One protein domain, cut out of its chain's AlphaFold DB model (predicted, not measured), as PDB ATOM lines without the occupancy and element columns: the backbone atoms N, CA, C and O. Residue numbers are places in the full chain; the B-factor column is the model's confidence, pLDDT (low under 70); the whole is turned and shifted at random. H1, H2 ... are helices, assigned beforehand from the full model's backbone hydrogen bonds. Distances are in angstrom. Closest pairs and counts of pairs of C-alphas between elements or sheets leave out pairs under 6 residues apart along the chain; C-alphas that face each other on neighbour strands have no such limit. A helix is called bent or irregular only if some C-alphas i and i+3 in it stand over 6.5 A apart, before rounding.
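What this domain is: This is residues 2 to 8 and 27 to 116 of the 116 residues of an uncharacterized protein of Neorhizobium sp. JUb45 (UniProt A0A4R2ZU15). Picture a loose, open frame of helices: the long helix H4 is its base, H3 folds back over one end of H4, and H5 turns away from the other end at a corner, with short H1 packed on H5 and the space between H3 and H5 left empty. Residues 27 to 41, which hold short H2 and the first part of H3, stick out from this frame. The printed part has 97 residues with five named helices, in the order H1, H2, H3, H4, H5, and no named strand, and its class is all helix. It is only just loose, close to extended, with a radius of gyration of the C-alphas of 18.6 A, and it spans 56 by 37 by 25 A.

How they stand to each other: Begin at H4, residues 56 to 88, the longest helix; its residues 68 to 84 stand free. At its first end look for H3, residues 36 to 52, which touches H4 with residues 45 to 52 alone, while H4 touches H3 with residues 56 to 63 alone. Their closest C-alphas are those of Ala 50 and Leu 59, 7.0 A apart, and the two run opposite ways at a steep tilt of 48 degrees. Go back along the chain to H2, residues 27 to 33, which is close to H3 but not clearly touching: the closest C-alphas, of Val 32 and Ala 38, are 7.1 A apart, at a steep tilt of 57 degrees, the same way. H2 touches no helix. At the other end of H4 look for H5, residues 92 to 115; H4 and H5 are near each other, with 5 pairs of C-alphas within 10 A. Look along H5 for its residues 96 to 107: with these alone H5 touches H1, residues 2 to 8, and the closest C-alphas of the two, those of Ala 8 and Ile 100, are 4.1 A apart. H1 and H5 run opposite ways at a shallow tilt of 33 degrees, only just short of steep. H3 and H5 are apart, and so are H1 and H4. In H1, H2 and H4 every O i to N i+4 pair is within hydrogen-bond range; in H3 it is 11 of 13 and in H5 18 of 20.

Where its parts are: Find C-alpha 56 at (9.472, -38.456, 12.622); from there H4 runs 47.0 A to C-alpha 88 at (-32.693, -42.111, -7.917). H5 begins at Asp 92 and runs 34.5 A to C-alpha 115 at (-7.792, -16.470, -16.438), with a kink of 29 degrees near residue 109. It is irregular, but only just: C-alphas 106 and 109 are 6.7 A apart. H3 runs 25.0 A from Thr 36 to Leu 52, with a kink of 27 degrees near residue 46; it is irregular, with C-alphas 48 and 51 7.8 A apart. The short helices are H1, 10.0 A from Trp 2 to Ala 8, and H2, 9.8 A from Gly 27 to Trp 33.

The domain as a whole: The outline is only just elongated, and the two C-alphas farthest apart are those of Ala 54 and Thr 91, at 56.2 A. Look for the cut after Ala 8: residues 9 to 26 are not printed, and C-alphas 8 and 27 are 29.2 A apart across it. Of the links that are printed whole, H2 to H3, H3 to H4 and H4 to H5 are tight, and none is long. Residues 111 to 116 stand free; of these, 111 to 115 belong to H5, and Glu 116 is the chain's last residue. The mean pLDDT of the printed part is 93.2, and residue 116 is the one printed residue under 70.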
ATOM      1  N   TRP A   2     -10.571 -32.234 -22.107       94.44
ATOM      2  CA  TRP A   2     -11.015 -33.497 -22.729       94.44
ATOM      3  C   TRP A   2     -11.844 -34.413 -21.801       94.44
ATOM      4  O   TRP A   2     -12.899 -34.903 -22.193       94.44
ATOM      5  N   LEU A   3     -11.424 -34.607 -20.545       93.81
ATOM      6  CA  LEU A   3     -12.198 -35.410 -19.584       93.81
ATOM      7  C   LEU A   3     -13.563 -34.785 -19.267       93.81
ATOM      8  O   LEU A   3     -14.564 -35.490 -19.228       93.81
ATOM      9  N   ALA A   4     -13.611 -33.464 -19.092       94.88
ATOM     10  CA  ALA A   4     -14.851 -32.740 -18.818       94.88
ATOM     11  C   ALA A   4     -15.867 -32.905 -19.955       94.88
ATOM     12  O   ALA A   4     -17.030 -33.217 -19.702       94.88
ATOM     13  N   THR A   5     -15.426 -32.775 -21.211       94.81
ATOM     14  CA  THR A   5     -16.295 -32.981 -22.376       94.81
ATOM     15  C   THR A   5     -16.704 -34.442 -22.546       94.81
ATOM     16  O   THR A   5     -17.840 -34.709 -22.933       94.81
ATOM     17  N   THR A   6     -15.818 -35.385 -22.221       95.25
ATOM     18  CA  THR A   6     -16.118 -36.825 -22.251       95.25
ATOM     19  C   THR A   6     -17.187 -37.188 -21.220       95.25
ATOM     20  O   THR A   6     -18.174 -37.836 -21.564       95.25
ATOM     21  N   ILE A   7     -17.050 -36.709 -19.978       93.50
ATOM     22  CA  ILE A   7     -18.044 -36.917 -18.917       93.50
ATOM     23  C   ILE A   7     -19.378 -36.288 -19.324       93.50
ATOM     24  O   ILE A   7     -20.383 -36.988 -19.332       93.50
ATOM     25  N   ALA A   8     -19.388 -35.026 -19.766       94.50
ATOM     26  CA  ALA A   8     -20.614 -34.321 -20.150       94.50
ATOM     27  C   ALA A   8     -21.416 -35.011 -21.268       94.50
ATOM     28  O   ALA A   8     -22.638 -34.895 -21.313       94.50
ATOM     29  N   GLY A  27      -3.178 -54.769  -5.772       91.94
ATOM     30  CA  GLY A  27      -3.360 -53.875  -6.916       91.94
ATOM     31  C   GLY A  27      -3.755 -52.461  -6.486       91.94
ATOM     32  O   GLY A  27      -3.244 -51.488  -7.032       91.94
ATOM     33  N   ALA A  28      -4.612 -52.339  -5.470       88.81
ATOM     34  CA  ALA A  28      -4.994 -51.048  -4.906       88.81
ATOM     35  C   ALA A  28      -3.806 -50.327  -4.244       88.81
ATOM     36  O   ALA A  28      -3.636 -49.128  -4.459       88.81
ATOM     37  N   VAL A  29      -2.946 -51.047  -3.513       90.62
ATOM     38  CA  VAL A  29      -1.710 -50.488  -2.936       90.62
ATOM     39  C   VAL A  29      -0.813 -49.926  -4.035       90.62
ATOM     40  O   VAL A  29      -0.376 -48.784  -3.930       90.62
ATOM     41  N   TRP A  30      -0.597 -50.674  -5.122       93.06
ATOM     42  CA  TRP A  30       0.200 -50.186  -6.249       93.06
ATOM     43  C   TRP A  30      -0.414 -48.954  -6.921       93.06
ATOM     44  O   TRP A  30       0.308 -48.004  -7.216       93.06
ATOM     45  N   LEU A  31      -1.736 -48.913  -7.110       89.31
ATOM     46  CA  LEU A  31      -2.418 -47.739  -7.673       89.31
ATOM     47  C   LEU A  31      -2.206 -46.476  -6.830       89.31
ATOM     48  O   LEU A  31      -1.990 -45.398  -7.384       89.31
ATOM     49  N   VAL A  32      -2.251 -46.599  -5.502       88.88
ATOM     50  CA  VAL A  32      -1.969 -45.480  -4.593       88.88
ATOM     51  C   VAL A  32      -0.481 -45.132  -4.611       88.88
ATOM     52  O   VAL A  32      -0.134 -43.955  -4.628       88.88
ATOM     53  N   TRP A  33       0.396 -46.133  -4.682       90.69
ATOM     54  CA  TRP A  33       1.842 -45.929  -4.706       90.69
ATOM     55  C   TRP A  33       2.314 -45.130  -5.927       90.69
ATOM     56  O   TRP A  33       3.168 -44.260  -5.798       90.69
ATOM     57  N   TYR A  34       1.737 -45.361  -7.109       93.06
ATOM     58  CA  TYR A  34       2.067 -44.589  -8.316       93.06
ATOM     59  C   TYR A  34       1.370 -43.219  -8.392       93.06
ATOM     60  O   TYR A  34       1.612 -42.446  -9.320       93.06
ATOM     61  N   ASN A  35       0.507 -42.883  -7.431       93.31
ATOM     62  CA  ASN A  35      -0.256 -41.643  -7.443       93.31
ATOM     63  C   ASN A  35       0.589 -40.464  -6.931       93.31
ATOM     64  O   ASN A  35       0.660 -40.195  -5.732       93.31
ATOM     65  N   THR A  36       1.185 -39.704  -7.848       92.88
ATOM     66  CA  THR A  36       2.001 -38.517  -7.523       92.88
ATOM     67  C   THR A  36       1.235 -37.435  -6.758       92.88
ATOM     68  O   THR A  36       1.825 -36.724  -5.946       92.88
ATOM     69  N   LYS A  37      -0.088 -37.340  -6.939       89.62
ATOM     70  CA  LYS A  37      -0.937 -36.431  -6.160       89.62
ATOM     71  C   LYS A  37      -0.998 -36.849  -4.690       89.62
ATOM     72  O   LYS A  37      -0.967 -35.978  -3.824       89.62
ATOM     73  N   ALA A  38      -1.057 -38.151  -4.403       90.62
ATOM     74  CA  ALA A  38      -1.030 -38.645  -3.027       90.62
ATOM     75  C   ALA A  38       0.298 -38.284  -2.344       90.62
ATOM     76  O   ALA A  38       0.272 -37.710  -1.257       90.62
ATOM     77  N   TRP A  39       1.430 -38.504  -3.024       93.31
ATOM     78  CA  TRP A  39       2.755 -38.116  -2.525       93.31
ATOM     79  C   TRP A  39       2.856 -36.622  -2.213       93.31
ATOM     80  O   TRP A  39       3.309 -36.252  -1.129       93.31
ATOM     81  N   ALA A  40       2.395 -35.761  -3.126       95.31
ATOM     82  CA  ALA A  40       2.417 -34.314  -2.925       95.31
ATOM     83  C   ALA A  40       1.623 -33.892  -1.675       95.31
ATOM     84  O   ALA A  40       2.110 -33.096  -0.873       95.31
ATOM     85  N   VAL A  41       0.434 -34.472  -1.465       94.88
ATOM     86  CA  VAL A  41      -0.398 -34.195  -0.282       94.88
ATOM     87  C   VAL A  41       0.280 -34.668   1.003       94.88
ATOM     88  O   VAL A  41       0.336 -33.912   1.973       94.88
ATOM     89  N   THR A  42       0.820 -35.890   1.031       94.06
ATOM     90  CA  THR A  42       1.445 -36.436   2.245       94.06
ATOM     91  C   THR A  42       2.726 -35.698   2.620       94.06
ATOM     92  O   THR A  42       2.954 -35.452   3.802       94.06
ATOM     93  N   ILE A  43       3.535 -35.296   1.632       95.00
ATOM     94  CA  ILE A  43       4.746 -34.493   1.857       95.00
ATOM     95  C   ILE A  43       4.366 -33.097   2.357       95.00
ATOM     96  O   ILE A  43       4.948 -32.625   3.331       95.00
ATOM     97  N   GLY A  44       3.361 -32.462   1.744       96.44
ATOM     98  CA  GLY A  44       2.849 -31.167   2.189       96.44
ATOM     99  C   GLY A  44       2.367 -31.207   3.639       96.44
ATOM    100  O   GLY A  44       2.782 -30.385   4.448       96.44
ATOM    101  N   ALA A  45       1.572 -32.215   4.006       95.62
ATOM    102  CA  ALA A  45       1.106 -32.390   5.379       95.62
ATOM    103  C   ALA A  45       2.255 -32.654   6.364       95.62
ATOM    104  O   ALA A  45       2.279 -32.068   7.445       95.62
ATOM    105  N   ALA A  46       3.230 -33.489   5.992       95.38
ATOM    106  CA  ALA A  46       4.413 -33.720   6.816       95.38
ATOM    107  C   ALA A  46       5.201 -32.424   7.050       95.38
ATOM    108  O   ALA A  46       5.596 -32.159   8.182       95.38
ATOM    109  N   ALA A  47       5.368 -31.588   6.021       95.44
ATOM    110  CA  ALA A  47       6.020 -30.287   6.150       95.44
ATOM    111  C   ALA A  47       5.215 -29.317   7.033       95.44
ATOM    112  O   ALA A  47       5.788 -28.666   7.904       95.44
ATOM    113  N   SER A  48       3.891 -29.251   6.860       95.44
ATOM    114  CA  SER A  48       3.018 -28.361   7.638       95.44
ATOM    115  C   SER A  48       2.926 -28.738   9.116       95.44
ATOM    116  O   SER A  48       2.816 -27.854   9.963       95.44
ATOM    117  N   PHE A  49       2.975 -30.032   9.439       94.00
ATOM    118  CA  PHE A  49       2.775 -30.527  10.802       94.00
ATOM    119  C   PHE A  49       4.059 -31.034  11.474       94.00
ATOM    120  O   PHE A  49       3.996 -31.580  12.575       94.00
ATOM    121  N   ALA A  50       5.226 -30.808  10.861       92.31
ATOM    122  CA  ALA A  50       6.519 -31.266  11.371       92.31
ATOM    123  C   ALA A  50       6.780 -30.852  12.830       92.31
ATOM    124  O   ALA A  50       7.313 -31.637  13.607       92.31
ATOM    125  N   MET A  51       6.364 -29.641  13.215       91.75
ATOM    126  CA  MET A  51       6.595 -29.101  14.561       91.75
ATOM    127  C   MET A  51       5.654 -29.657  15.642       91.75
ATOM    128  O   MET A  51       5.902 -29.425  16.821       91.75
ATOM    129  N   LEU A  52       4.584 -30.379  15.283       85.56
ATOM    130  CA  LEU A  52       3.640 -30.927  16.270       85.56
ATOM    131  C   LEU A  52       4.066 -32.280  16.847       85.56
ATOM    132  O   LEU A  52       3.476 -32.736  17.825       85.56
ATOM    133  N   ALA A  53       5.056 -32.943  16.254       87.88
ATOM    134  CA  ALA A  53       5.456 -34.284  16.650       87.88
ATOM    135  C   ALA A  53       6.864 -34.302  17.250       87.88
ATOM    136  O   ALA A  53       7.807 -33.752  16.693       87.88
ATOM    137  N   ALA A  54       7.018 -35.027  18.359       86.81
ATOM    138  CA  ALA A  54       8.305 -35.193  19.040       86.81
ATOM    139  C   ALA A  54       9.338 -36.020  18.242       86.81
ATOM    140  O   ALA A  54      10.524 -35.987  18.554       86.81
ATOM    141  N   SER A  55       8.903 -36.794  17.240       93.25
ATOM    142  CA  SER A  55       9.789 -37.578  16.375       93.25
ATOM    143  C   SER A  55       9.166 -37.834  14.995       93.25
ATOM    144  O   SER A  55       7.936 -37.833  14.871       93.25
ATOM    145  N   PRO A  56       9.979 -38.130  13.959       92.31
ATOM    146  CA  PRO A  56       9.472 -38.456  12.622       92.31
ATOM    147  C   PRO A  56       8.547 -39.678  12.600       92.31
ATOM    148  O   PRO A  56       7.564 -39.702  11.863       92.31
ATOM    149  N   VAL A  57       8.826 -40.681  13.439       95.12
ATOM    150  CA  VAL A  57       7.979 -41.878  13.565       95.12
ATOM    151  C   VAL A  57       6.620 -41.511  14.157       95.12
ATOM    152  O   VAL A  57       5.593 -41.944  13.640       95.12
ATOM    153  N   HIS A  58       6.597 -40.672  15.198       94.88
ATOM    154  CA  HIS A  58       5.350 -40.206  15.801       94.88
ATOM    155  C   HIS A  58       4.511 -39.401  14.796       94.88
ATOM    156  O   HIS A  58       3.314 -39.657  14.662       94.88
ATOM    157  N   LEU A  59       5.139 -38.508  14.022       95.69
ATOM    158  CA  LEU A  59       4.460 -37.776  12.950       95.69
ATOM    159  C   LEU A  59       3.865 -38.725  11.905       95.69
ATOM    160  O   LEU A  59       2.706 -38.575  11.522       95.69
ATOM    161  N   GLY A  60       4.648 -39.717  11.471       94.94
ATOM    162  CA  GLY A  60       4.222 -40.709  10.487       94.94
ATOM    163  C   GLY A  60       3.001 -41.505  10.947       94.94
ATOM    164  O   GLY A  60       2.054 -41.665  10.179       94.94
ATOM    165  N   VAL A  61       2.977 -41.943  12.209       95.94
ATOM    166  CA  VAL A  61       1.819 -42.641  12.791       95.94
ATOM    167  C   VAL A  61       0.601 -41.717  12.861       95.94
ATOM    168  O   VAL A  61      -0.484 -42.117  12.442       95.94
ATOM    169  N   LEU A  62       0.770 -40.477  13.332       95.69
ATOM    170  CA  LEU A  62      -0.334 -39.526  13.472       95.69
ATOM    171  C   LEU A  62      -0.973 -39.188  12.117       95.69
ATOM    172  O   LEU A  62      -2.197 -39.241  11.980       95.69
ATOM    173  N   LEU A  63      -0.152 -38.889  11.106       95.81
ATOM    174  CA  LEU A  63      -0.624 -38.615   9.749       95.81
ATOM    175  C   LEU A  63      -1.224 -39.863   9.099       95.81
ATOM    176  O   LEU A  63      -2.282 -39.775   8.481       95.81
ATOM    177  N   GLY A  64      -0.596 -41.029   9.277       94.94
ATOM    178  CA  GLY A  64      -1.087 -42.300   8.749       94.94
ATOM    179  C   GLY A  64      -2.478 -42.650   9.276       94.94
ATOM    180  O   GLY A  64      -3.376 -42.949   8.486       94.94
ATOM    181  N   VAL A  65      -2.692 -42.549  10.592       96.75
ATOM    182  CA  VAL A  65      -4.006 -42.786  11.212       96.75
ATOM    183  C   VAL A  65      -5.019 -41.745  10.743       96.75
ATOM    184  O   VAL A  65      -6.103 -42.116  10.294       96.75
ATOM    185  N   SER A  66      -4.661 -40.460  10.776       95.62
ATOM    186  CA  SER A  66      -5.563 -39.369  10.383       95.62
ATOM    187  C   SER A  66      -6.027 -39.498   8.931       95.62
ATOM    188  O   SER A  66      -7.225 -39.423   8.653       95.62
ATOM    189  N   PHE A  67      -5.105 -39.761   7.998       94.56
ATOM    190  CA  PHE A  67      -5.450 -39.968   6.595       94.56
ATOM    191  C   PHE A  67      -6.231 -41.255   6.364       94.56
ATOM    192  O   PHE A  67      -7.157 -41.242   5.561       94.56
ATOM    193  N   THR A  68      -5.919 -42.343   7.072       94.56
ATOM    194  CA  THR A  68      -6.671 -43.599   6.936       94.56
ATOM    195  C   THR A  68      -8.115 -43.419   7.391       94.56
ATOM    196  O   THR A  68      -9.035 -43.768   6.655       94.56
ATOM    197  N   VAL A  69      -8.335 -42.821   8.565       97.88
ATOM    198  CA  VAL A  69      -9.681 -42.551   9.088       97.88
ATOM    199  C   VAL A  69     -10.441 -41.616   8.148       97.88
ATOM    200  O   VAL A  69     -11.562 -41.929   7.743       97.88
ATOM    201  N   GLY A  70      -9.817 -40.509   7.735       96.31
ATOM    202  CA  GLY A  70     -10.421 -39.564   6.798       96.31
ATOM    203  C   GLY A  70     -10.766 -40.205   5.451       96.31
ATOM    204  O   GLY A  70     -11.857 -39.985   4.926       96.31
ATOM    205  N   ALA A  71      -9.879 -41.045   4.912       93.00
ATOM    206  CA  ALA A  71     -10.103 -41.761   3.662       93.00
ATOM    207  C   ALA A  71     -11.255 -42.762   3.780       93.00
ATOM    208  O   ALA A  71     -12.125 -42.771   2.914       93.00
ATOM    209  N   VAL A  72     -11.311 -43.563   4.850       95.44
ATOM    210  CA  VAL A  72     -12.401 -44.527   5.071       95.44
ATOM    211  C   VAL A  72     -13.749 -43.815   5.142       95.44
ATOM    212  O   VAL A  72     -14.688 -44.225   4.458       95.44
ATOM    213  N   VAL A  73     -13.846 -42.726   5.910       97.38
ATOM    214  CA  VAL A  73     -15.085 -41.941   6.025       97.38
ATOM    215  C   VAL A  73     -15.469 -41.332   4.676       97.38
ATOM    216  O   VAL A  73     -16.592 -41.523   4.212       97.38
ATOM    217  N   SER A  74     -14.532 -40.649   4.016       96.31
ATOM    218  CA  SER A  74     -14.768 -39.976   2.734       96.31
ATOM    219  C   SER A  74     -15.189 -40.949   1.630       96.31
ATOM    220  O   SER A  74     -16.198 -40.730   0.959       96.31
ATOM    221  N   LEU A  75     -14.477 -42.071   1.480       93.81
ATOM    222  CA  LEU A  75     -14.792 -43.096   0.484       93.81
ATOM    223  C   LEU A  75     -16.133 -43.770   0.773       93.81
ATOM    224  O   LEU A  75     -16.903 -44.000  -0.155       93.81
ATOM    225  N   SER A  76     -16.450 -44.033   2.043       95.81
ATOM    226  CA  SER A  76     -17.750 -44.599   2.422       95.81
ATOM    227  C   SER A  76     -18.893 -43.651   2.063       95.81
ATOM    228  O   SER A  76     -19.869 -44.077   1.445       95.81
ATOM    229  N   LEU A  77     -18.757 -42.360   2.378       97.00
ATOM    230  CA  LEU A  77     -19.738 -41.339   2.006       97.00
ATOM    231  C   LEU A  77     -19.889 -41.232   0.487       97.00
ATOM    232  O   LEU A  77     -21.011 -41.200  -0.013       97.00
ATOM    233  N   TRP A  78     -18.778 -41.241  -0.249       95.38
ATOM    234  CA  TRP A  78     -18.786 -41.201  -1.707       95.38
ATOM    235  C   TRP A  78     -19.489 -42.420  -2.318       95.38
ATOM    236  O   TRP A  78     -20.348 -42.274  -3.188       95.38
ATOM    237  N   CYS A  79     -19.180 -43.624  -1.833       93.69
ATOM    238  CA  CYS A  79     -19.816 -44.860  -2.281       93.69
ATOM    239  C   CYS A  79     -21.319 -44.875  -1.979       93.69
ATOM    240  O   CYS A  79     -22.112 -45.244  -2.847       93.69
ATOM    241  N   LEU A  80     -21.727 -44.450  -0.779       95.94
ATOM    242  CA  LEU A  80     -23.138 -44.370  -0.401       95.94
ATOM    243  C   LEU A  80     -23.888 -43.335  -1.240       95.94
ATOM    244  O   LEU A  80     -24.963 -43.637  -1.756       95.94
ATOM    245  N   ALA A  81     -23.316 -42.145  -1.428       94.00
ATOM    246  CA  ALA A  81     -23.893 -41.111  -2.279       94.00
ATOM    247  C   ALA A  81     -24.054 -41.607  -3.722       94.00
ATOM    248  O   ALA A  81     -25.128 -41.458  -4.300       94.00
ATOM    249  N   GLY A  82     -23.032 -42.268  -4.275       91.25
ATOM    250  CA  GLY A  82     -23.087 -42.871  -5.605       91.25
ATOM    251  C   GLY A  82     -24.176 -43.940  -5.728       91.25
ATOM    252  O   GLY A  82     -24.932 -43.935  -6.698       91.25
ATOM    253  N   LEU A  83     -24.317 -44.811  -4.723       91.25
ATOM    254  CA  LEU A  83     -25.368 -45.830  -4.683       91.25
ATOM    255  C   LEU A  83     -26.770 -45.210  -4.619       91.25
ATOM    256  O   LEU A  83     -27.670 -45.650  -5.334       91.25
ATOM    257  N   LEU A  84     -26.970 -44.205  -3.764       93.06
ATOM    258  CA  LEU A  84     -28.249 -43.506  -3.642       93.06
ATOM    259  C   LEU A  84     -28.599 -42.780  -4.938       93.06
ATOM    260  O   LEU A  84     -29.713 -42.922  -5.436       93.06
ATOM    261  N   LEU A  85     -27.639 -42.070  -5.526       90.62
ATOM    262  CA  LEU A  85     -27.826 -41.364  -6.786       90.62
ATOM    263  C   LEU A  85     -28.182 -42.340  -7.914       90.62
ATOM    264  O   LEU A  85     -29.173 -42.130  -8.606       90.62
ATOM    265  N   ALA A  86     -27.475 -43.466  -8.029       87.38
ATOM    266  CA  ALA A  86     -27.788 -44.505  -9.011       87.38
ATOM    267  C   ALA A  86     -29.198 -45.103  -8.838       87.38
ATOM    268  O   ALA A  86     -29.816 -45.496  -9.821       87.38
ATOM    269  N   ARG A  87     -29.736 -45.148  -7.609       88.00
ATOM    270  CA  ARG A  87     -31.125 -45.580  -7.342       88.00
ATOM    271  C   ARG A  87     -32.166 -44.515  -7.699       88.00
ATOM    272  O   ARG A  87     -33.301 -44.864  -8.028       88.00
ATOM    273  N   LEU A  88     -31.809 -43.235  -7.597       91.00
ATOM    274  CA  LEU A  88     -32.693 -42.111  -7.917       91.00
ATOM    275  C   LEU A  88     -32.785 -41.851  -9.427       91.00
ATOM    276  O   LEU A  88     -33.842 -41.442  -9.909       91.00
ATOM    277  N   LEU A  89     -31.704 -42.100 -10.169       91.25
ATOM    278  CA  LEU A  89     -31.629 -41.876 -11.611       91.25
ATOM    279  C   LEU A  89     -32.209 -43.065 -12.383       91.25
ATOM    280  O   LEU A  89     -31.564 -44.098 -12.553       91.25
ATOM    281  N   LYS A  90     -33.435 -42.901 -12.878       88.31
ATOM    282  CA  LYS A  90     -34.193 -43.941 -13.591       88.31
ATOM    283  C   LYS A  90     -34.281 -43.709 -15.097       88.31
ATOM    284  O   LYS A  90     -34.592 -44.647 -15.820       88.31
ATOM    285  N   THR A  91     -34.051 -42.482 -15.568       90.56
ATOM    286  CA  THR A  91     -34.219 -42.123 -16.984       90.56
ATOM    287  C   THR A  91     -32.941 -41.563 -17.598       90.56
ATOM    288  O   THR A  91     -32.133 -40.919 -16.925       90.56
ATOM    289  N   ASP A  92     -32.785 -41.746 -18.908       89.25
ATOM    290  CA  ASP A  92     -31.642 -41.236 -19.674       89.25
ATOM    291  C   ASP A  92     -31.479 -39.717 -19.548       89.25
ATOM    292  O   ASP A  92     -30.360 -39.206 -19.500       89.25
ATOM    293  N   GLY A  93     -32.595 -38.985 -19.459       92.19
ATOM    294  CA  GLY A  93     -32.589 -37.536 -19.266       92.19
ATOM    295  C   GLY A  93     -31.931 -37.129 -17.945       92.19
ATOM    296  O   GLY A  93     -31.111 -36.214 -17.931       92.19
ATOM    297  N   GLN A  94     -32.224 -37.842 -16.853       93.81
ATOM    298  CA  GLN A  94     -31.628 -37.565 -15.543       93.81
ATOM    299  C   GLN A  94     -30.115 -37.837 -15.538       93.81
ATOM    300  O   GLN A  94     -29.348 -37.030 -15.013       93.81
ATOM    301  N   TRP A  95     -29.674 -38.926 -16.178       92.50
ATOM    302  CA  TRP A  95     -28.249 -39.236 -16.342       92.50
ATOM    303  C   TRP A  95     -27.515 -38.192 -17.184       92.50
ATOM    304  O   TRP A  95     -26.417 -37.777 -16.818       92.50
ATOM    305  N   ARG A  96     -28.130 -37.709 -18.272       93.75
ATOM    306  CA  ARG A  96     -27.563 -36.625 -19.090       93.75
ATOM    307  C   ARG A  96     -27.397 -35.339 -18.291       93.75
ATOM    308  O   ARG A  96     -26.331 -34.737 -18.358       93.75
ATOM    309  N   VAL A  97     -28.412 -34.936 -17.522       94.94
ATOM    310  CA  VAL A  97     -28.325 -33.737 -16.672       94.94
ATOM    311  C   VAL A  97     -27.191 -33.882 -15.660       94.94
ATOM    312  O   VAL A  97     -26.337 -33.001 -15.602       94.94
ATOM    313  N   LEU A  98     -27.116 -35.008 -14.938       94.44
ATOM    314  CA  LEU A  98     -26.028 -35.258 -13.988       94.44
ATOM    315  C   LEU A  98     -24.654 -35.157 -14.663       94.44
ATOM    316  O   LEU A  98     -23.768 -34.464 -14.167       94.44
ATOM    317  N   ASN A  99     -24.472 -35.849 -15.786       95.19
ATOM    318  CA  ASN A  99     -23.196 -35.908 -16.490       95.19
ATOM    319  C   ASN A  99     -22.767 -34.532 -17.013       95.19
ATOM    320  O   ASN A  99     -21.599 -34.166 -16.875       95.19
ATOM    321  N   ILE A 100     -23.703 -33.734 -17.541       96.31
ATOM    322  CA  ILE A 100     -23.448 -32.340 -17.928       96.31
ATOM    323  C   ILE A 100     -23.009 -31.526 -16.708       96.31
ATOM    324  O   ILE A 100     -21.984 -30.850 -16.774       96.31
ATOM    325  N   THR A 101     -23.723 -31.623 -15.582       96.19
ATOM    326  CA  THR A 101     -23.362 -30.918 -14.346       96.19
ATOM    327  C   THR A 101     -21.963 -31.302 -13.862       96.19
ATOM    328  O   THR A 101     -21.154 -30.418 -13.590       96.19
ATOM    329  N   LEU A 102     -21.631 -32.596 -13.812       95.12
ATOM    330  CA  LEU A 102     -20.300 -33.072 -13.416       95.12
ATOM    331  C   LEU A 102     -19.203 -32.589 -14.374       95.12
ATOM    332  O   LEU A 102     -18.135 -32.173 -13.927       95.12
ATOM    333  N   GLY A 103     -19.464 -32.606 -15.682       96.56
ATOM    334  CA  GLY A 103     -18.537 -32.095 -16.687       96.56
ATOM    335  C   GLY A 103     -18.273 -30.595 -16.533       96.56
ATOM    336  O   GLY A 103     -17.120 -30.170 -16.596       96.56
ATOM    337  N   LEU A 104     -19.313 -29.799 -16.267       96.50
ATOM    338  CA  LEU A 104     -19.178 -28.365 -15.997       96.50
ATOM    339  C   LEU A 104     -18.384 -28.109 -14.714       96.50
ATOM    340  O   LEU A 104     -17.426 -27.339 -14.744       96.50
ATOM    341  N   LEU A 105     -18.715 -28.802 -13.619       95.88
ATOM    342  CA  LEU A 105     -17.979 -28.698 -12.355       95.88
ATOM    343  C   LEU A 105     -16.495 -29.058 -12.518       95.88
ATOM    344  O   LEU A 105     -15.645 -28.436 -11.888       95.88
ATOM    345  N   LEU A 106     -16.166 -30.015 -13.392       95.06
ATOM    346  CA  LEU A 106     -14.777 -30.363 -13.699       95.06
ATOM    347  C   LEU A 106     -14.070 -29.310 -14.568       95.06
ATOM    348  O   LEU A 106     -12.852 -29.151 -14.473       95.06
ATOM    349  N   ALA A 107     -14.798 -28.607 -15.436       95.50
ATOM    350  CA  ALA A 107     -14.229 -27.577 -16.298       95.50
ATOM    351  C   ALA A 107     -13.921 -26.278 -15.539       95.50
ATOM    352  O   ALA A 107     -12.910 -25.649 -15.843       95.50
ATOM    353  N   VAL A 108     -14.746 -25.903 -14.549       95.50
ATOM    354  CA  VAL A 108     -14.641 -24.622 -13.821       95.50
ATOM    355  C   VAL A 108     -13.232 -24.344 -13.281       95.50
ATOM    356  O   VAL A 108     -12.683 -23.308 -13.655       95.50
ATOM    357  N   PRO A 109     -12.586 -25.237 -12.501       92.69
ATOM    358  CA  PRO A 109     -11.264 -24.948 -11.943       92.69
ATOM    359  C   PRO A 109     -10.201 -24.764 -13.022       92.69
ATOM    360  O   PRO A 109      -9.291 -23.957 -12.870       92.69
ATOM    361  N   ILE A 110     -10.321 -25.503 -14.130       91.50
ATOM    362  CA  ILE A 110      -9.392 -25.356 -15.246       91.50
ATOM    363  C   ILE A 110      -9.599 -23.975 -15.853       91.50
ATOM    364  O   ILE A 110      -8.637 -23.240 -15.953       91.50
ATOM    365  N   VAL A 111     -10.832 -23.594 -16.201       91.81
ATOM    366  CA  VAL A 111     -11.121 -22.273 -16.782       91.81
ATOM    367  C   VAL A 111     -10.589 -21.140 -15.900       91.81
ATOM    368  O   VAL A 111      -9.936 -20.248 -16.424       91.81
ATOM    369  N   GLN A 112     -10.812 -21.201 -14.583       91.81
ATOM    370  CA  GLN A 112     -10.283 -20.198 -13.651       91.81
ATOM    371  C   GLN A 112      -8.758 -20.097 -13.724       91.81
ATOM    372  O   GLN A 112      -8.240 -19.004 -13.898       91.81
ATOM    373  N   MET A 113      -8.054 -21.230 -13.725       91.75
ATOM    374  CA  MET A 113      -6.592 -21.273 -13.833       91.75
ATOM    375  C   MET A 113      -6.036 -20.662 -15.137       91.75
ATOM    376  O   MET A 113      -4.864 -20.322 -15.181       91.75
ATOM    377  N   TRP A 114      -6.824 -20.560 -16.215       90.75
ATOM    378  CA  TRP A 114      -6.386 -19.899 -17.460       90.75
ATOM    379  C   TRP A 114      -6.611 -18.384 -17.455       90.75
ATOM    380  O   TRP A 114      -6.064 -17.692 -18.313       90.75
ATOM    381  N   PHE A 115      -7.467 -17.889 -16.563       89.56
ATOM    382  CA  PHE A 115      -7.792 -16.470 -16.438       89.56
ATOM    383  C   PHE A 115      -7.061 -15.783 -15.274       89.56
ATOM    384  O   PHE A 115      -7.083 -14.555 -15.210       89.56
ATOM    385  N   GLU A 116      -6.443 -16.562 -14.385       69.19
ATOM    386  CA  GLU A 116      -5.450 -16.126 -13.391       69.19
ATOM    387  C   GLU A 116      -4.032 -16.163 -13.981       69.19
ATOM    388  O   GLU A 116      -3.253 -15.233 -13.674       69.19
TER     389      GLU A 116